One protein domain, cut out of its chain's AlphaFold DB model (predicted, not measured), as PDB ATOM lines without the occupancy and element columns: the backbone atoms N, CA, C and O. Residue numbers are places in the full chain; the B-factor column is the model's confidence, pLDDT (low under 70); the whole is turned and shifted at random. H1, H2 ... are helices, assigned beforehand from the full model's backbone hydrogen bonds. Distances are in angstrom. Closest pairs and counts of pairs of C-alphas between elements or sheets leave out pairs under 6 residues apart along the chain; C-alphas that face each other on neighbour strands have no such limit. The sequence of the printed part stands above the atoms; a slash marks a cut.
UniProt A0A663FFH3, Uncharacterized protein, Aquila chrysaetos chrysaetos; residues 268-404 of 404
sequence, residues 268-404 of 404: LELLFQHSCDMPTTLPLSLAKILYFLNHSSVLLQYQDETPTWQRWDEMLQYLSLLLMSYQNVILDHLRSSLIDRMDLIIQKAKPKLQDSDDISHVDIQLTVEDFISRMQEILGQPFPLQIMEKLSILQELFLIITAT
ATOM      1  N   LEU A 268     -34.681  33.224 -32.511       96.44
ATOM      2  CA  LEU A 268     -33.289  32.917 -32.843       96.44
ATOM      3  C   LEU A 268     -33.185  31.939 -34.025       96.44
ATOM      4  O   LEU A 268     -32.342  32.140 -34.893       96.44
ATOM      5  N   GLU A 269     -34.069  30.940 -34.120       95.50
ATOM      6  CA  GLU A 269     -34.169  30.046 -35.284       95.50
ATOM      7  C   GLU A 269     -34.415  30.838 -36.577       95.50
ATOM      8  O   GLU A 269     -33.726  30.590 -37.562       95.50
ATOM      9  N   LEU A 270     -35.335  31.812 -36.576       94.56
ATOM     10  CA  LEU A 270     -35.584  32.678 -37.737       94.56
ATOM     11  C   LEU A 270     -34.369  33.550 -38.090       94.56
ATOM     12  O   LEU A 270     -34.039  33.678 -39.267       94.56
ATOM     13  N   LEU A 271     -33.685  34.120 -37.091       93.38
ATOM     14  CA  LEU A 271     -32.483  34.939 -37.298       93.38
ATOM     15  C   LEU A 271     -31.349  34.133 -37.943       93.38
ATOM     16  O   LEU A 271     -30.822  34.554 -38.970       93.38
ATOM     17  N   PHE A 272     -31.026  32.955 -37.402       93.56
ATOM     18  CA  PHE A 272     -30.013  32.074 -37.988       93.56
ATOM     19  C   PHE A 272     -30.422  31.548 -39.366       93.56
ATOM     20  O   PHE A 272     -29.605  31.541 -40.279       93.56
ATOM     21  N   GLN A 273     -31.690  31.170 -39.560       91.94
ATOM     22  CA  GLN A 273     -32.181  30.722 -40.866       91.94
ATOM     23  C   GLN A 273     -32.059  31.823 -41.935       91.94
ATOM     24  O   GLN A 273     -31.744  31.517 -43.082       91.94
ATOM     25  N   HIS A 274     -32.291  33.089 -41.569       89.62
ATOM     26  CA  HIS A 274     -32.145  34.242 -42.459       89.62
ATOM     27  C   HIS A 274     -30.679  34.559 -42.802       89.62
ATOM     28  O   HIS A 274     -30.412  35.066 -43.888       89.62
ATOM     29  N   SER A 275     -29.731  34.254 -41.909       86.12
ATOM     30  CA  SER A 275     -28.295  34.468 -42.139       86.12
ATOM     31  C   SER A 275     -27.541  33.241 -42.662       86.12
ATOM     32  O   SER A 275     -26.314  33.288 -42.783       86.12
ATOM     33  N   CYS A 276     -28.243  32.149 -42.971       86.31
ATOM     34  CA  CYS A 276     -27.662  30.956 -43.577       86.31
ATOM     35  C   CYS A 276     -27.661  31.033 -45.106       86.31
ATOM     36  O   CYS A 276     -28.721  31.085 -45.728       86.31
ATOM     37  N   ASP A 277     -26.474  30.913 -45.706       79.12
ATOM     38  CA  ASP A 277     -26.302  30.883 -47.169       79.12
ATOM     39  C   ASP A 277     -27.003  29.671 -47.812       79.12
ATOM     40  O   ASP A 277     -27.460  29.724 -48.953       79.12
ATOM     41  N   MET A 278     -27.113  28.576 -47.052       84.25
ATOM     42  CA  MET A 278     -27.787  27.338 -47.436       84.25
ATOM     43  C   MET A 278     -28.929  27.043 -46.444       84.25
ATOM     44  O   MET A 278     -28.688  26.507 -45.362       84.25
ATOM     45  N   PRO A 279     -30.187  27.399 -46.761       81.12
ATOM     46  CA  PRO A 279     -31.316  27.179 -45.859       81.12
ATOM     47  C   PRO A 279     -31.624  25.689 -45.651       81.12
ATOM     48  O   PRO A 279     -31.941  24.968 -46.598       81.12
ATOM     49  N   THR A 280     -31.608  25.227 -44.398       85.81
ATOM     50  CA  THR A 280     -32.013  23.857 -44.040       85.81
ATOM     51  C   THR A 280     -33.517  23.752 -43.769       85.81
ATOM     52  O   THR A 280     -34.118  24.654 -43.185       85.81
ATOM     53  N   THR A 281     -34.137  22.637 -44.168       86.25
ATOM     54  CA  THR A 281     -35.549  22.312 -43.880       86.25
ATOM     55  C   THR A 281     -35.732  21.511 -42.591       86.25
ATOM     56  O   THR A 281     -36.860  21.139 -42.260       86.25
ATOM     57  N   LEU A 282     -34.648  21.243 -41.852       86.94
ATOM     58  CA  LEU A 282     -34.719  20.539 -40.575       86.94
ATOM     59  C   LEU A 282     -35.646  21.274 -39.583       86.94
ATOM     60  O   LEU A 282     -35.670  22.515 -39.554       86.94
ATOM     61  N   PRO A 283     -36.391  20.537 -38.738       88.81
ATOM     62  CA  PRO A 283     -37.013  21.112 -37.552       88.81
ATOM     63  C   PRO A 283     -35.937  21.614 -36.572       88.81
ATOM     64  O   PRO A 283     -34.763  21.271 -36.693       88.81
ATOM     65  N   LEU A 284     -36.325  22.443 -35.598       91.44
ATOM     66  CA  LEU A 284     -35.395  22.903 -34.565       91.44
ATOM     67  C   LEU A 284     -34.943  21.737 -33.682       91.44
ATOM     68  O   LEU A 284     -35.704  21.337 -32.794       91.44
ATOM     69  N   SER A 285     -33.721  21.274 -33.946       92.75
ATOM     70  CA  SER A 285     -32.987  20.192 -33.289       92.75
ATOM     71  C   SER A 285     -31.533  20.581 -33.016       92.75
ATOM     72  O   SER A 285     -31.038  21.576 -33.557       92.75
ATOM     73  N   LEU A 286     -30.818  19.773 -32.231       91.94
ATOM     74  CA  LEU A 286     -29.381  19.926 -32.004       91.94
ATOM     75  C   LEU A 286     -28.597  19.915 -33.328       91.94
ATOM     76  O   LEU A 286     -27.708  20.746 -33.517       91.94
ATOM     77  N   ALA A 287     -28.992  19.070 -34.291       91.94
ATOM     78  CA  ALA A 287     -28.356  19.005 -35.608       91.94
ATOM     79  C   ALA A 287     -28.540  20.308 -36.387       91.94
ATOM     80  O   ALA A 287     -27.617  20.762 -37.058       91.94
ATOM     81  N   LYS A 288     -29.707  20.953 -36.267       93.31
ATOM     82  CA  LYS A 288     -29.948  22.266 -36.874       93.31
ATOM     83  C   LYS A 288     -29.122  23.374 -36.212       93.31
ATOM     84  O   LYS A 288     -28.636  24.258 -36.911       93.31
ATOM     85  N   ILE A 289     -28.920  23.318 -34.895       93.62
ATOM     86  CA  ILE A 289     -28.096  24.300 -34.168       93.62
ATOM     87  C   ILE A 289     -26.608  24.148 -34.542       93.62
ATOM     88  O   ILE A 289     -25.942  25.146 -34.808       93.62
ATOM     89  N   LEU A 290     -26.103  22.915 -34.658       92.25
ATOM     90  CA  LEU A 290     -24.762  22.631 -35.193       92.25
ATOM     91  C   LEU A 290     -24.631  23.030 -36.670       92.25
ATOM     92  O   LEU A 290     -23.630  23.617 -37.073       92.25
ATOM     93  N   TYR A 291     -25.666  22.795 -37.478       91.56
ATOM     94  CA  TYR A 291     -25.698  23.245 -38.869       91.56
ATOM     95  C   TYR A 291     -25.560  24.771 -38.972       91.56
ATOM     96  O   TYR A 291     -24.760  25.261 -39.772       91.56
ATOM     97  N   PHE A 292     -26.280  25.520 -38.129       92.25
ATOM     98  CA  PHE A 292     -26.178  26.977 -38.053       92.25
ATOM     99  C   PHE A 292     -24.772  27.455 -37.681       92.25
ATOM    100  O   PHE A 292     -24.315  28.431 -38.276       92.25
ATOM    101  N   LEU A 293     -24.054  26.773 -36.780       90.38
ATOM    102  CA  LEU A 293     -22.663  27.113 -36.453       90.38
ATOM    103  C   LEU A 293     -21.800  27.195 -37.727       90.38
ATOM    104  O   LEU A 293     -21.136  28.205 -37.945       90.38
ATOM    105  N   ASN A 294     -21.891  26.198 -38.614       87.62
ATOM    106  CA  ASN A 294     -21.041  26.113 -39.811       87.62
ATOM    107  C   ASN A 294     -21.586  26.830 -41.056       87.62
ATOM    108  O   ASN A 294     -20.805  27.123 -41.959       87.62
ATOM    109  N   HIS A 295     -22.882  27.151 -41.108       87.19
ATOM    110  CA  HIS A 295     -23.527  27.710 -42.310       87.19
ATOM    111  C   HIS A 295     -24.128  29.103 -42.125       87.19
ATOM    112  O   HIS A 295     -24.569  29.698 -43.106       87.19
ATOM    113  N   SER A 296     -24.174  29.643 -40.905       83.62
ATOM    114  CA  SER A 296     -24.527  31.050 -40.703       83.62
ATOM    115  C   SER A 296     -23.339  31.963 -41.008       83.62
ATOM    116  O   SER A 296     -22.177  31.649 -40.708       83.62
ATOM    117  N   SER A 297     -23.664  33.091 -41.630       74.62
ATOM    118  CA  SER A 297     -22.806  34.259 -41.777       74.62
ATOM    119  C   SER A 297     -23.139  35.297 -40.689       74.62
ATOM    120  O   SER A 297     -23.861  35.021 -39.725       74.62
ATOM    121  N   VAL A 298     -22.617  36.517 -40.839       68.19
ATOM    122  CA  VAL A 298     -22.985  37.675 -40.013       68.19
ATOM    123  C   VAL A 298     -24.510  37.865 -40.016       68.19
ATOM    124  O   VAL A 298     -25.102  38.164 -41.047       68.19
ATOM    125  N   LEU A 299     -25.138  37.734 -38.841       64.75
ATOM    126  CA  LEU A 299     -26.601  37.702 -38.695       64.75
ATOM    127  C   LEU A 299     -27.339  38.956 -39.174       64.75
ATOM    128  O   LEU A 299     -28.483  38.861 -39.613       64.75
ATOM    129  N   LEU A 300     -26.719  40.129 -39.027       67.62
ATOM    130  CA  LEU A 300     -27.382  41.424 -39.149       67.62
ATOM    131  C   LEU A 300     -26.509  42.433 -39.895       67.62
ATOM    132  O   LEU A 300     -25.289  42.472 -39.725       67.62
ATOM    133  N   GLN A 301     -27.153  43.294 -40.682       61.09
ATOM    134  CA  GLN A 301     -26.511  44.459 -41.283       61.09
ATOM    135  C   GLN A 301     -26.502  45.601 -40.259       61.09
ATOM    136  O   GLN A 301     -27.548  46.078 -39.832       61.09
ATOM    137  N   TYR A 302     -25.308  46.022 -39.850       60.66
ATOM    138  CA  TYR A 302     -25.109  47.156 -38.948       60.66
ATOM    139  C   TYR A 302     -25.016  48.430 -39.790       60.66
ATOM    140  O   TYR A 302     -24.407  48.409 -40.859       60.66
ATOM    141  N   GLN A 303     -25.583  49.535 -39.303       52.25
ATOM    142  CA  GLN A 303     -25.399  50.852 -39.931       52.25
ATOM    143  C   GLN A 303     -23.989  51.421 -39.680       52.25
ATOM    144  O   GLN A 303     -23.511  52.226 -40.472       52.25
ATOM    145  N   ASP A 304     -23.317  50.957 -38.621       55.94
ATOM    146  CA  ASP A 304     -21.953  51.346 -38.262       55.94
ATOM    147  C   ASP A 304     -20.886  50.412 -38.861       55.94
ATOM    148  O   ASP A 304     -21.106  49.210 -39.064       55.94
ATOM    149  N   GLU A 305     -19.666  50.940 -39.013       65.31
ATOM    150  CA  GLU A 305     -18.436  50.185 -39.301       65.31
ATOM    151  C   GLU A 305     -17.982  49.324 -38.097       65.31
ATOM    152  O   GLU A 305     -16.848  49.401 -37.626       65.31
ATOM    153  N   THR A 306     -18.872  48.479 -37.566       73.62
ATOM    154  CA  THR A 306     -18.512  47.515 -36.518       73.62
ATOM    155  C   THR A 306     -17.454  46.539 -37.045       73.62
ATOM    156  O   THR A 306     -17.676  45.914 -38.090       73.62
ATOM    157  N   PRO A 307     -16.313  46.364 -36.350       81.81
ATOM    158  CA  PRO A 307     -15.259  45.463 -36.796       81.81
ATOM    159  C   PRO A 307     -15.779  44.026 -36.849       81.81
ATOM    160  O   PRO A 307     -16.514  43.587 -35.963       81.81
ATOM    161  N   THR A 308     -15.364  43.272 -37.871       84.62
ATOM    162  CA  THR A 308     -15.910  41.945 -38.209       84.62
ATOM    163  C   THR A 308     -16.009  41.003 -37.008       84.62
ATOM    164  O   THR A 308     -17.021  40.324 -36.848       84.62
ATOM    165  N   TRP A 309     -15.014  41.003 -36.113       85.94
ATOM    166  CA  TRP A 309     -15.010  40.151 -34.920       85.94
ATOM    167  C   TRP A 309     -16.180  40.425 -33.957       85.94
ATOM    168  O   TRP A 309     -16.701  39.480 -33.379       85.94
ATOM    169  N   GLN A 310     -16.663  41.668 -33.820       87.50
ATOM    170  CA  GLN A 310     -17.814  41.977 -32.950       87.50
ATOM    171  C   GLN A 310     -19.116  41.361 -33.467       87.50
ATOM    172  O   GLN A 310     -20.023  41.082 -32.683       87.50
ATOM    173  N   ARG A 311     -19.200  41.139 -34.782       86.19
ATOM    174  CA  ARG A 311     -20.357  40.519 -35.433       86.19
ATOM    175  C   ARG A 311     -20.378  39.008 -35.190       86.19
ATOM    176  O   ARG A 311     -21.442  38.452 -34.937       86.19
ATOM    177  N   TRP A 312     -19.204  38.371 -35.187       88.38
ATOM    178  CA  TRP A 312     -19.029  36.983 -34.742       88.38
ATOM    179  C   TRP A 312     -19.259  36.824 -33.233       88.38
ATOM    180  O   TRP A 312     -19.864  35.847 -32.810       88.38
ATOM    181  N   ASP A 313     -18.855  37.802 -32.422       90.44
ATOM    182  CA  ASP A 313     -19.112  37.815 -30.978       90.44
ATOM    183  C   ASP A 313     -20.620  37.883 -30.647       90.44
ATOM    184  O   ASP A 313     -21.099  37.134 -29.792       90.44
ATOM    185  N   GLU A 314     -21.388  38.715 -31.368       90.19
ATOM    186  CA  GLU A 314     -22.858  38.745 -31.274       90.19
ATOM    187  C   GLU A 314     -23.482  37.428 -31.785       90.19
ATOM    188  O   GLU A 314     -24.374  36.879 -31.139       90.19
ATOM    189  N   MET A 315     -22.963  36.856 -32.881       91.62
ATOM    190  CA  MET A 315     -23.425  35.566 -33.410       91.62
ATOM    191  C   MET A 315     -23.231  34.411 -32.422       91.62
ATOM    192  O   MET A 315     -24.171  33.658 -32.163       91.62
ATOM    193  N   LEU A 316     -22.046  34.293 -31.822       92.50
ATOM    194  CA  LEU A 316     -21.762  33.283 -30.804       92.50
ATOM    195  C   LEU A 316     -22.637  33.481 -29.559       92.50
ATOM    196  O   LEU A 316     -23.152  32.507 -29.014       92.50
ATOM    197  N   GLN A 317     -22.886  34.729 -29.144       93.19
ATOM    198  CA  GLN A 317     -23.821  35.019 -28.052       93.19
ATOM    199  C   GLN A 317     -25.242  34.525 -28.369       93.19
ATOM    200  O   GLN A 317     -25.897  33.939 -27.506       93.19
ATOM    201  N   TYR A 318     -25.723  34.741 -29.594       94.50
ATOM    202  CA  TYR A 318     -27.061  34.321 -30.016       94.50
ATOM    203  C   TYR A 318     -27.165  32.803 -30.172       94.50
ATOM    204  O   TYR A 318     -28.210  32.234 -29.855       94.50
ATOM    205  N   LEU A 319     -26.083  32.133 -30.577       94.44
ATOM    206  CA  LEU A 319     -26.041  30.677 -30.665       94.44
ATOM    207  C   LEU A 319     -26.063  30.033 -29.272       94.44
ATOM    208  O   LEU A 319     -26.860  29.127 -29.042       94.44
ATOM    209  N   SER A 320     -25.291  30.558 -28.315       95.00
ATOM    210  CA  SER A 320     -25.337  30.117 -26.914       95.00
ATOM    211  C   SER A 320     -26.711  30.358 -26.277       95.00
ATOM    212  O   SER A 320     -27.218  29.494 -25.562       95.00
ATOM    213  N   LEU A 321     -27.364  31.493 -26.573       95.56
ATOM    214  CA  LEU A 321     -28.748  31.746 -26.151       95.56
ATOM    215  C   LEU A 321     -29.734  30.755 -26.781       95.56
ATOM    216  O   LEU A 321     -30.622  30.271 -26.077       95.56
ATOM    217  N   LEU A 322     -29.594  30.435 -28.071       96.50
ATOM    218  CA  LEU A 322     -30.448  29.465 -28.764       96.50
ATOM    219  C   LEU A 322     -30.297  28.078 -28.141       96.50
ATOM    220  O   LEU A 322     -31.301  27.452 -27.815       96.50
ATOM    221  N   LEU A 323     -29.058  27.641 -27.923       95.19
ATOM    222  CA  LEU A 323     -28.705  26.339 -27.367       95.19
ATOM    223  C   LEU A 323     -29.207  26.171 -25.916       95.19
ATOM    224  O   LEU A 323     -29.884  25.192 -25.606       95.19
ATOM    225  N   MET A 324     -28.999  27.177 -25.059       94.81
ATOM    226  CA  MET A 324     -29.541  27.212 -23.691       94.81
ATOM    227  C   MET A 324     -31.079  27.199 -23.673       94.81
ATOM    228  O   MET A 324     -31.712  26.477 -22.904       94.81
ATOM    229  N   SER A 325     -31.712  27.982 -24.551       96.44
ATOM    230  CA  SER A 325     -33.176  28.009 -24.671       96.44
ATOM    231  C   SER A 325     -33.717  26.669 -25.173       96.44
ATOM    232  O   SER A 325     -34.759  26.213 -24.707       96.44
ATOM    233  N   TYR A 326     -32.989  26.018 -26.086       95.50
ATOM    234  CA  TYR A 326     -33.342  24.731 -26.675       95.50
ATOM    235  C   TYR A 326     -33.379  23.621 -25.628       95.50
ATOM    236  O   TYR A 326     -34.355  22.869 -25.558       95.50
ATOM    237  N   GLN A 327     -32.366  23.588 -24.758       93.69
ATOM    238  CA  GLN A 327     -32.314  22.670 -23.627       93.69
ATOM    239  C   GLN A 327     -33.539  22.835 -22.717       93.69
ATOM    240  O   GLN A 327     -34.231  21.857 -22.442       93.69
ATOM    241  N   ASN A 328     -33.883  24.069 -22.332       94.06
ATOM    242  CA  ASN A 328     -35.078  24.338 -21.524       94.06
ATOM    243  C   ASN A 328     -36.377  23.921 -22.244       94.06
ATOM    244  O   ASN A 328     -37.273  23.340 -21.638       94.06
ATOM    245  N   VAL A 329     -36.480  24.140 -23.563       94.88
ATOM    246  CA  VAL A 329     -37.635  23.706 -24.375       94.88
ATOM    247  C   VAL A 329     -37.815  22.182 -24.387       94.88
ATOM    248  O   VAL A 329     -38.958  21.710 -24.421       94.88
ATOM    249  N   ILE A 330     -36.718  21.421 -24.356       92.38
ATOM    250  CA  ILE A 330     -36.728  19.961 -24.198       92.38
ATOM    251  C   ILE A 330     -37.115  19.582 -22.764       92.38
ATOM    252  O   ILE A 330     -38.136  18.916 -22.579       92.38
ATOM    253  N   LEU A 331     -36.324  20.011 -21.774       91.75
ATOM    254  CA  LEU A 331     -36.423  19.570 -20.379       91.75
ATOM    255  C   LEU A 331     -37.781  19.912 -19.754       91.75
ATOM    256  O   LEU A 331     -38.415  19.047 -19.153       91.75
ATOM    257  N   ASP A 332     -38.272  21.133 -19.969       92.69
ATOM    258  CA  ASP A 332     -39.560  21.583 -19.442       92.69
ATOM    259  C   ASP A 332     -40.736  21.231 -20.372       92.69
ATOM    260  O   ASP A 332     -41.846  21.707 -20.172       92.69
ATOM    261  N   HIS A 333     -40.548  20.411 -21.414       93.81
ATOM    262  CA  HIS A 333     -41.606  20.019 -22.359       93.81
ATOM    263  C   HIS A 333     -42.379  21.200 -22.994       93.81
ATOM    264  O   HIS A 333     -43.555  21.044 -23.344       93.81
ATOM    265  N   LEU A 334     -41.750  22.372 -23.177       94.50
ATOM    266  CA  LEU A 334     -42.428  23.636 -23.532       94.50
ATOM    267  C   LEU A 334     -43.187  23.599 -24.870       94.50
ATOM    268  O   LEU A 334     -44.067  24.418 -25.112       94.50
ATOM    269  N   ARG A 335     -42.884  22.623 -25.735       92.56
ATOM    270  CA  ARG A 335     -43.610  22.345 -26.987       92.56
ATOM    271  C   ARG A 335     -45.041  21.813 -26.775       92.56
ATOM    272  O   ARG A 335     -45.842  21.857 -27.707       92.56
ATOM    273  N   SER A 336     -45.346  21.259 -25.598       93.62
ATOM    274  CA  SER A 336     -46.665  20.709 -25.235       93.62
ATOM    275  C   SER A 336     -47.578  21.807 -24.689       93.62
ATOM    276  O   SER A 336     -47.080  22.777 -24.122       93.62
ATOM    277  N   SER A 337     -48.905  21.652 -24.796       93.62
ATOM    278  CA  SER A 337     -49.833  22.596 -24.154       93.62
ATOM    279  C   SER A 337     -49.590  22.646 -22.646       93.62
ATOM    280  O   SER A 337     -49.205  21.640 -22.049       93.62
ATOM    281  N   LEU A 338     -49.839  23.790 -22.006       92.19
ATOM    282  CA  LEU A 338     -49.553  23.954 -20.580       92.19
ATOM    283  C   LEU A 338     -50.294  22.935 -19.689       92.19
ATOM    284  O   LEU A 338     -49.763  22.499 -18.671       92.19
ATOM    285  N   ILE A 339     -51.497  22.512 -20.095       90.62
ATOM    286  CA  ILE A 339     -52.285  21.497 -19.382       90.62
ATOM    287  C   ILE A 339     -51.631  20.114 -19.526       90.62
ATOM    288  O   ILE A 339     -51.431  19.435 -18.519       90.62
ATOM    289  N   ASP A 340     -51.236  19.726 -20.742       92.19
ATOM    290  CA  ASP A 340     -50.565  18.441 -20.986       92.19
ATOM    291  C   ASP A 340     -49.168  18.412 -20.343       92.19
ATOM    292  O   ASP A 340     -48.747  17.396 -19.794       92.19
ATOM    293  N   ARG A 341     -48.458  19.551 -20.353       93.94
ATOM    294  CA  ARG A 341     -47.162  19.742 -19.689       93.94
ATOM    295  C   ARG A 341     -47.254  19.469 -18.190       93.94
ATOM    296  O   ARG A 341     -46.384  18.787 -17.657       93.94
ATOM    297  N   MET A 342     -48.298  19.951 -17.511       91.12
ATOM    298  CA  MET A 342     -48.502  19.639 -16.091       91.12
ATOM    299  C   MET A 342     -48.616  18.128 -15.856       91.12
ATOM    300  O   MET A 342     -48.008  17.615 -14.919       91.12
ATOM    301  N   ASP A 343     -49.340  17.409 -16.715       92.50
ATOM    302  CA  ASP A 343     -49.491  15.957 -16.591       92.50
ATOM    303  C   ASP A 343     -48.180  15.208 -16.891       92.50
ATOM    304  O   ASP A 343     -47.838  14.280 -16.158       92.50
ATOM    305  N   LEU A 344     -47.400  15.649 -17.886       93.31
ATOM    306  CA  LEU A 344     -46.062  15.114 -18.183       93.31
ATOM    307  C   LEU A 344     -45.087  15.293 -17.004       93.31
ATOM    308  O   LEU A 344     -44.395  14.342 -16.635       93.31
ATOM    309  N   ILE A 345     -45.080  16.473 -16.373       90.88
ATOM    310  CA  ILE A 345     -44.244  16.775 -15.198       90.88
ATOM    311  C   ILE A 345     -44.657  15.911 -13.998       90.88
ATOM    312  O   ILE A 345     -43.802  15.309 -13.348       90.88
ATOM    313  N   ILE A 346     -45.963  15.787 -13.722       91.38
ATOM    314  CA  ILE A 346     -46.488  14.927 -12.643       91.38
ATOM    315  C   ILE A 346     -46.094  13.459 -12.866       91.38
ATOM    316  O   ILE A 346     -45.726  12.764 -11.919       91.38
ATOM    317  N   GLN A 347     -46.128  12.994 -14.116       92.62
ATOM    318  CA  GLN A 347     -45.744  11.633 -14.503       92.62
ATOM    319  C   GLN A 347     -44.223  11.412 -14.564       92.62
ATOM    320  O   GLN A 347     -43.797  10.272 -14.752       92.62
ATOM    321  N   LYS A 348     -43.402  12.465 -14.409       90.00
ATOM    322  CA  LYS A 348     -41.947  12.443 -14.648       90.00
ATOM    323  C   LYS A 348     -41.595  11.842 -16.015       90.00
ATOM    324  O   LYS A 348     -40.682  11.023 -16.135       90.00
ATOM    325  N   ALA A 349     -42.371  12.205 -17.036       90.25
ATOM    326  CA  ALA A 349     -42.156  11.728 -18.392       90.25
ATOM    327  C   ALA A 349     -40.765  12.153 -18.887       90.25
ATOM    328  O   ALA A 349     -40.340  13.280 -18.650       90.25
ATOM    329  N   LYS A 350     -40.055  11.266 -19.594       87.69
ATOM    330  CA  LYS A 350     -38.794  11.654 -20.240       87.69
ATOM    331  C   LYS A 350     -39.054  12.750 -21.287       87.69
ATOM    332  O   LYS A 350     -40.083  12.674 -21.973       87.69
ATOM    333  N   PRO A 351     -38.144  13.727 -21.449       86.44
ATOM    334  CA  PRO A 351     -38.228  14.709 -22.519       86.44
ATOM    335  C   PRO A 351     -38.389  14.059 -23.896       86.44
ATOM    336  O   PRO A 351     -37.845  12.990 -24.171       86.44
ATOM    337  N   LYS A 352     -39.159  14.712 -24.771       82.94
ATOM    338  CA  LYS A 352     -39.328  14.276 -26.161       82.94
ATOM    339  C   LYS A 352     -38.267  14.953 -27.023       82.94
ATOM    340  O   LYS A 352     -38.454  16.101 -27.432       82.94
ATOM    341  N   LEU A 353     -37.180  14.227 -27.257       82.81
ATOM    342  CA  LEU A 353     -36.172  14.558 -28.260       82.81
ATOM    343  C   LEU A 353     -36.763  14.437 -29.675       82.81
ATOM    344  O   LEU A 353     -37.765  13.748 -29.887       82.81
ATOM    345  N   GLN A 354     -36.154  15.129 -30.629       83.12
ATOM    346  CA  GLN A 354     -36.375  14.928 -32.057       83.12
ATOM    347  C   GLN A 354     -35.411  13.871 -32.600       83.12
ATOM    348  O   GLN A 354     -34.322  13.685 -32.067       83.12
ATOM    349  N   ASP A 355     -35.763  13.252 -33.726       81.62
ATOM    350  CA  ASP A 355     -34.938  12.215 -34.371       81.62
ATOM    351  C   ASP A 355     -33.530  12.712 -34.768       81.62
ATOM    352  O   ASP A 355     -32.623  11.915 -34.970       81.62
ATOM    353  N   SER A 356     -33.345  14.035 -34.874       86.25
ATOM    354  CA  SER A 356     -32.069  14.704 -35.180       86.25
ATOM    355  C   SER A 356     -31.439  15.425 -33.973       86.25
ATOM    356  O   SER A 356     -30.643  16.346 -34.146       86.25
ATOM    357  N   ASP A 357     -31.813  15.030 -32.751       87.00
ATOM    358  CA  ASP A 357     -31.095  15.398 -31.520       87.00
ATOM    359  C   ASP A 357     -30.032  14.346 -31.119       87.00
ATOM    360  O   ASP A 357     -29.150  14.666 -30.327       87.00
ATOM    361  N   ASP A 358     -30.078  13.121 -31.667       85.25
ATOM    362  CA  ASP A 358     -29.077  12.066 -31.421       85.25
ATOM    363  C   ASP A 358     -27.798  12.339 -32.229       85.25
ATOM    364  O   ASP A 358     -27.763  12.164 -33.449       85.25
ATOM    365  N   ILE A 359     -26.769  12.857 -31.553       86.81
ATOM    366  CA  ILE A 359     -25.517  13.337 -32.156       86.81
ATOM    367  C   ILE A 359     -24.354  12.923 -31.269       86.81
ATOM    368  O   ILE A 359     -24.393  13.112 -30.051       86.81
ATOM    369  N   SER A 360     -23.292  12.378 -31.865       87.25
ATOM    370  CA  SER A 360     -22.138  11.956 -31.083       87.25
ATOM    371  C   SER A 360     -21.255  13.142 -30.682       87.25
ATOM    372  O   SER A 360     -21.148  14.156 -31.373       87.25
ATOM    373  N   HIS A 361     -20.524  12.970 -29.579       87.12
ATOM    374  CA  HIS A 361     -19.466  13.895 -29.162       87.12
ATOM    375  C   HIS A 361     -18.418  14.118 -30.274       87.12
ATOM    376  O   HIS A 361     -17.824  15.193 -30.358       87.12
ATOM    377  N   VAL A 362     -18.182  13.118 -31.134       87.62
ATOM    378  CA  VAL A 362     -17.226  13.224 -32.246       87.62
ATOM    379  C   VAL A 362     -17.759  14.174 -33.320       87.62
ATOM    380  O   VAL A 362     -17.018  15.038 -33.777       87.62
ATOM    381  N   ASP A 363     -19.047  14.085 -33.661       88.25
ATOM    382  CA  ASP A 363     -19.680  14.966 -34.654       88.25
ATOM    383  C   ASP A 363     -19.678  16.429 -34.188       88.25
ATOM    384  O   ASP A 363     -19.387  17.333 -34.971       88.25
ATOM    385  N   ILE A 364     -19.938  16.670 -32.895       88.44
ATOM    386  CA  ILE A 364     -19.831  18.002 -32.278       88.44
ATOM    387  C   ILE A 364     -18.400  18.526 -32.373       88.44
ATOM    388  O   ILE A 364     -18.198  19.657 -32.814       88.44
ATOM    389  N   GLN A 365     -17.413  17.717 -31.980       88.81
ATOM    390  CA  GLN A 365     -16.013  18.132 -32.000       88.81
ATOM    391  C   GLN A 365     -15.563  18.498 -33.420       88.81
ATOM    392  O   GLN A 365     -15.040  19.593 -33.613       88.81
ATOM    393  N   LEU A 366     -15.844  17.646 -34.412       90.00
ATOM    394  CA  LEU A 366     -15.537  17.910 -35.821       90.00
ATOM    395  C   LEU A 366     -16.232  19.185 -36.324       90.00
ATOM    396  O   LEU A 366     -15.582  20.051 -36.904       90.00
ATOM    397  N   THR A 367     -17.526  19.356 -36.028       89.62
ATOM    398  CA  THR A 367     -18.280  20.561 -36.423       89.62
ATOM    399  C   THR A 367     -17.641  21.833 -35.855       89.62
ATOM    400  O   THR A 367     -17.531  22.835 -36.560       89.62
ATOM    401  N   VAL A 368     -17.200  21.808 -34.593       89.38
ATOM    402  CA  VAL A 368     -16.567  22.965 -33.943       89.38
ATOM    403  C   VAL A 368     -15.131  23.196 -34.435       89.38
ATOM    404  O   VAL A 368     -14.718  24.349 -34.558       89.38
ATOM    405  N   GLU A 369     -14.372  22.148 -34.757       90.75
ATOM    406  CA  GLU A 369     -13.039  22.268 -35.369       90.75
ATOM    407  C   GLU A 369     -13.117  22.894 -36.777       90.75
ATOM    408  O   GLU A 369     -12.355  23.821 -37.083       90.75
ATOM    409  N   ASP A 370     -14.101  22.490 -37.588       91.06
ATOM    410  CA  ASP A 370     -14.422  23.112 -38.881       91.06
ATOM    411  C   ASP A 370     -14.791  24.598 -38.713       91.06
ATOM    412  O   ASP A 370     -14.284  25.463 -39.435       91.06
ATOM    413  N   PHE A 371     -15.631  24.926 -37.720       90.50
ATOM    414  CA  PHE A 371     -15.993  26.312 -37.409       90.50
ATOM    415  C   PHE A 371     -14.777  27.170 -37.048       90.50
ATOM    416  O   PHE A 371     -14.634  28.294 -37.537       90.50
ATOM    417  N   ILE A 372     -13.904  26.645 -36.184       89.12
ATOM    418  CA  ILE A 372     -12.691  27.333 -35.735       89.12
ATOM    419  C   ILE A 372     -11.764  27.587 -36.924       89.12
ATOM    420  O   ILE A 372     -11.295  28.715 -37.078       89.12
ATOM    421  N   SER A 373     -11.562  26.594 -37.793       89.62
ATOM    422  CA  SER A 373     -10.752  26.734 -39.010       89.62
ATOM    423  C   SER A 373     -11.320  27.818 -39.936       89.62
ATOM    424  O   SER A 373     -10.598  28.733 -40.333       89.62
ATOM    425  N   ARG A 374     -12.639  27.819 -40.177       88.94
ATOM    426  CA  ARG A 374     -13.322  28.871 -40.953       88.94
ATOM    427  C   ARG A 374     -13.151  30.264 -40.332       88.94
ATOM    428  O   ARG A 374     -12.915  31.237 -41.045       88.94
ATOM    429  N   MET A 375     -13.242  30.395 -39.005       86.88
ATOM    430  CA  MET A 375     -13.006  31.686 -38.344       86.88
ATOM    431  C   MET A 375     -11.536  32.125 -38.379       86.88
ATOM    432  O   MET A 375     -11.285  33.329 -38.429       86.88
ATOM    433  N   GLN A 376     -10.571  31.199 -38.374       88.00
ATOM    434  CA  GLN A 376      -9.143  31.522 -38.517       88.00
ATOM    435  C   GLN A 376      -8.853  32.187 -39.866       88.00
ATOM    436  O   GLN A 376      -8.109  33.164 -39.906       88.00
ATOM    437  N   GLU A 377      -9.484  31.722 -40.947       87.56
ATOM    438  CA  GLU A 377      -9.356  32.328 -42.279       87.56
ATOM    439  C   GLU A 377      -9.957  33.745 -42.347       87.56
ATOM    440  O   GLU A 377      -9.412  34.617 -43.022       87.56
ATOM    441  N   ILE A 378     -11.059  33.995 -41.629       85.62
ATOM    442  CA  ILE A 378     -11.815  35.260 -41.694       85.62
ATOM    443  C   ILE A 378     -11.266  36.336 -40.743       85.62
ATOM    444  O   ILE A 378     -11.259  37.519 -41.087       85.62
ATOM    445  N   LEU A 379     -10.852  35.955 -39.529       85.56
ATOM    446  CA  LEU A 379     -10.420  36.884 -38.473       85.56
ATOM    447  C   LEU A 379      -8.903  36.903 -38.250       85.56
ATOM    448  O   LEU A 379      -8.400  37.823 -37.606       85.56
ATOM    449  N   GLY A 380      -8.175  35.911 -38.767       82.00
ATOM    450  CA  GLY A 380      -6.762  35.704 -38.464       82.00
ATOM    451  C   GLY A 380      -6.520  35.147 -37.056       82.00
ATOM    452  O   GLY A 380      -7.435  34.731 -36.341       82.00
ATOM    453  N   GLN A 381      -5.247  35.128 -36.659       77.12
ATOM    454  CA  GLN A 381      -4.784  34.707 -35.335       77.12
ATOM    455  C   GLN A 381      -3.817  35.751 -34.747       77.12
ATOM    456  O   GLN A 381      -3.038  36.335 -35.506       77.12
ATOM    457  N   PRO A 382      -3.807  35.966 -33.416       82.31
ATOM    458  CA  PRO A 382      -4.664  35.329 -32.410       82.31
ATOM    459  C   PRO A 382      -6.105  35.866 -32.421       82.31
ATOM    460  O   PRO A 382      -6.345  37.019 -32.778       82.31
ATOM    461  N   PHE A 383      -7.068  35.047 -31.993       85.75
ATOM    462  CA  PHE A 383      -8.447  35.508 -31.794       85.75
ATOM    463  C   PHE A 383      -8.559  36.515 -30.629       85.75
ATOM    464  O   PHE A 383      -7.821  36.402 -29.646       85.75
ATOM    465  N   PRO A 384      -9.524  37.459 -30.673       88.25
ATOM    466  CA  PRO A 384      -9.908  38.248 -29.504       88.25
ATOM    467  C   PRO A 384     -10.345  37.353 -28.338       88.25
ATOM    468  O   PRO A 384     -11.005  36.333 -28.546       88.25
ATOM    469  N   LEU A 385     -10.029  37.763 -27.106       88.19
ATOM    470  CA  LEU A 385     -10.324  36.991 -25.892       88.19
ATOM    471  C   LEU A 385     -11.813  36.623 -25.778       88.19
ATOM    472  O   LEU A 385     -12.135  35.477 -25.490       88.19
ATOM    473  N   GLN A 386     -12.704  37.561 -26.106       89.94
ATOM    474  CA  GLN A 386     -14.158  37.383 -26.043       89.94
ATOM    475  C   GLN A 386     -14.648  36.242 -26.953       89.94
ATOM    476  O   GLN A 386     -15.531  35.474 -26.576       89.94
ATOM    477  N   ILE A 387     -14.031  36.089 -28.132       90.81
ATOM    478  CA  ILE A 387     -14.332  35.000 -29.068       90.81
ATOM    479  C   ILE A 387     -13.867  33.660 -28.490       90.81
ATOM    480  O   ILE A 387     -14.614  32.688 -28.549       90.81
ATOM    481  N   MET A 388     -12.667  33.609 -27.901       89.00
ATOM    482  CA  MET A 388     -12.147  32.385 -27.276       89.00
ATOM    483  C   MET A 388     -13.007  31.946 -26.085       89.00
ATOM    484  O   MET A 388     -13.399  30.785 -26.017       89.00
ATOM    485  N   GLU A 389     -13.378  32.875 -25.200       91.69
ATOM    486  CA  GLU A 389     -14.264  32.608 -24.060       91.69
ATOM    487  C   GLU A 389     -15.633  32.077 -24.516       91.69
ATOM    488  O   GLU A 389     -16.103  31.057 -24.009       91.69
ATOM    489  N   LYS A 390     -16.262  32.712 -25.518       91.88
ATOM    490  CA  LYS A 390     -17.547  32.243 -26.063       91.88
ATOM    491  C   LYS A 390     -17.442  30.886 -26.757       91.88
ATOM    492  O   LYS A 390     -18.374  30.098 -26.631       91.88
ATOM    493  N   LEU A 391     -16.343  30.600 -27.461       90.06
ATOM    494  CA  LEU A 391     -16.095  29.292 -28.077       90.06
ATOM    495  C   LEU A 391     -15.996  28.180 -27.029       90.06
ATOM    496  O   LEU A 391     -16.647  27.150 -27.188       90.06
ATOM    497  N   SER A 392     -15.236  28.393 -25.949       89.31
ATOM    498  CA  SER A 392     -15.127  27.423 -24.852       89.31
ATOM    499  C   SER A 392     -16.476  27.184 -24.168       89.31
ATOM    500  O   SER A 392     -16.879  26.036 -24.006       89.31
ATOM    501  N   ILE A 393     -17.226  28.250 -23.859       91.19
ATOM    502  CA  ILE A 393     -18.584  28.131 -23.298       91.19
ATOM    503  C   ILE A 393     -19.501  27.352 -24.252       91.19
ATOM    504  O   ILE A 393     -20.238  26.472 -23.819       91.19
ATOM    505  N   LEU A 394     -19.467  27.649 -25.553       91.12
ATOM    506  CA  LEU A 394     -20.314  26.983 -26.541       91.12
ATOM    507  C   LEU A 394     -19.997  25.480 -26.651       91.12
ATOM    508  O   LEU A 394     -20.925  24.675 -26.714       91.12
ATOM    509  N   GLN A 395     -18.714  25.101 -26.624       89.62
ATOM    510  CA  GLN A 395     -18.287  23.698 -26.565       89.62
ATOM    511  C   GLN A 395     -18.865  22.999 -25.329       89.62
ATOM    512  O   GLN A 395     -19.526  21.970 -25.468       89.62
ATOM    513  N   GLU A 396     -18.691  23.574 -24.135       89.81
ATOM    514  CA  GLU A 396     -19.235  23.013 -22.891       89.81
ATOM    515  C   GLU A 396     -20.764  22.860 -22.939       89.81
ATOM    516  O   GLU A 396     -21.292  21.820 -22.543       89.81
ATOM    517  N   LEU A 397     -21.488  23.845 -23.485       90.19
ATOM    518  CA  LEU A 397     -22.945  23.786 -23.635       90.19
ATOM    519  C   LEU A 397     -23.405  22.647 -24.558       90.19
ATOM    520  O   LEU A 397     -24.374  21.960 -24.227       90.19
ATOM    521  N   PHE A 398     -22.721  22.412 -25.683       89.38
ATOM    522  CA  PHE A 398     -23.041  21.283 -26.563       89.38
ATOM    523  C   PHE A 398     -22.846  19.939 -25.847       89.38
ATOM    524  O   PHE A 398     -23.725  19.079 -25.918       89.38
ATOM    525  N   LEU A 399     -21.748  19.783 -25.097       85.81
ATOM    526  CA  LEU A 399     -21.466  18.567 -24.326       85.81
ATOM    527  C   LEU A 399     -22.519  18.308 -23.241       85.81
ATOM    528  O   LEU A 399     -23.009  17.184 -23.111       85.81
ATOM    529  N   ILE A 400     -22.910  19.350 -22.499       86.25
ATOM    530  CA  ILE A 400     -23.951  19.281 -21.464       86.25
ATOM    531  C   ILE A 400     -25.287  18.802 -22.052       86.25
ATOM    532  O   ILE A 400     -25.974  18.002 -21.421       86.25
ATOM    533  N   ILE A 401     -25.652  19.253 -23.254       84.44
ATOM    534  CA  ILE A 401     -26.934  18.907 -23.887       84.44
ATOM    535  C   ILE A 401     -26.939  17.487 -24.459       84.44
ATOM    536  O   ILE A 401     -27.956  16.809 -24.360       84.44
ATOM    537  N   THR A 402     -25.813  16.974 -24.961       80.50
ATOM    538  CA  THR A 402     -25.721  15.546 -25.335       80.50
ATOM    539  C   THR A 402     -25.772  14.578 -24.151       80.50
ATOM    540  O   THR A 402     -25.907  13.374 -24.352       80.50
ATOM    541  N   ALA A 403     -25.663  15.076 -22.916       73.25
ATOM    542  CA  ALA A 403     -25.717  14.262 -21.704       73.25
ATOM    543  C   ALA A 403     -27.120  14.178 -21.056       73.25
ATOM    544  O   ALA A 403     -27.261  13.475 -20.051       73.25
ATOM    545  N   THR A 404     -28.133  14.882 -21.591       64.31
ATOM    546  CA  THR A 404     -29.516  14.928 -21.059       64.31
ATOM    547  C   THR A 404     -30.513  14.096 -21.857       64.31
ATOM    548  O   THR A 404     -31.229  13.289 -21.218       64.31
TER     549      THR A 404
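What this domain is: This is residues 268 to 404 of the 404 residues of an uncharacterized protein of Aquila chrysaetos chrysaetos (UniProt A0A663FFH3). Four helices, H2, H3, H5 and H6, run lengthwise as an up-and-down bundle, each against the one before it, with H2 much shorter than H3. H1 packs on H3, while H4 is set off beyond one end of the bundle and touches no helix. The printed part has 137 residues with six named helices, H1 to H6 in order, and no named strand; the class is all helix. It is compact, with a radius of gyration of the C-alphas of 16.4 A, and only just elongated, spanning 51 by 34 by 26 A.

How they stand to each other: The hub is H3, residues 308 to 331. It touches H6, residues 385 to 402, closest at the C-alphas of Asp 313 and Ile 387, 5.9 A, at a shallow tilt of 20 degrees, the same way. With residues 319 to 323 alone H3 touches H2, residues 286 to 295, in a helical hairpin; C-alphas 289 and 323 are closest, 7.1 A. H1, residues 268 to 274, touches H3 at a steep tilt of 50 degrees, closest at C-alphas 268 and 322, 6.1 A. H5, residues 361 to 379, touches H2, closest at C-alphas 371 and 294, 5.6 A. H5 and H6 form a helical hairpin, closest at C-alphas 361 and 399, 7.0 A. H4, residues 338 to 346, is apart from H3 and H5. In the six helices every O i to N i+4 pair is within hydrogen-bond range.

Where its parts are: H3 is 35.2 A long, from C-alpha 308 at (-15.910, 41.945, -38.209) to C-alpha 331 at (-36.423, 19.570, -20.379). H5 and H6 each measure 26.4 A; H6 ends at (-25.721, 15.546, -25.335).

The domain as a whole: The C-alphas of Glu 305 and Gln 347 are the two farthest apart, 53.4 A. The printed part has no cut. The links H1 to H2, H2 to H3 and H4 to H5 are long. Residues 298 to 305 and residue 404 have pLDDT under 70.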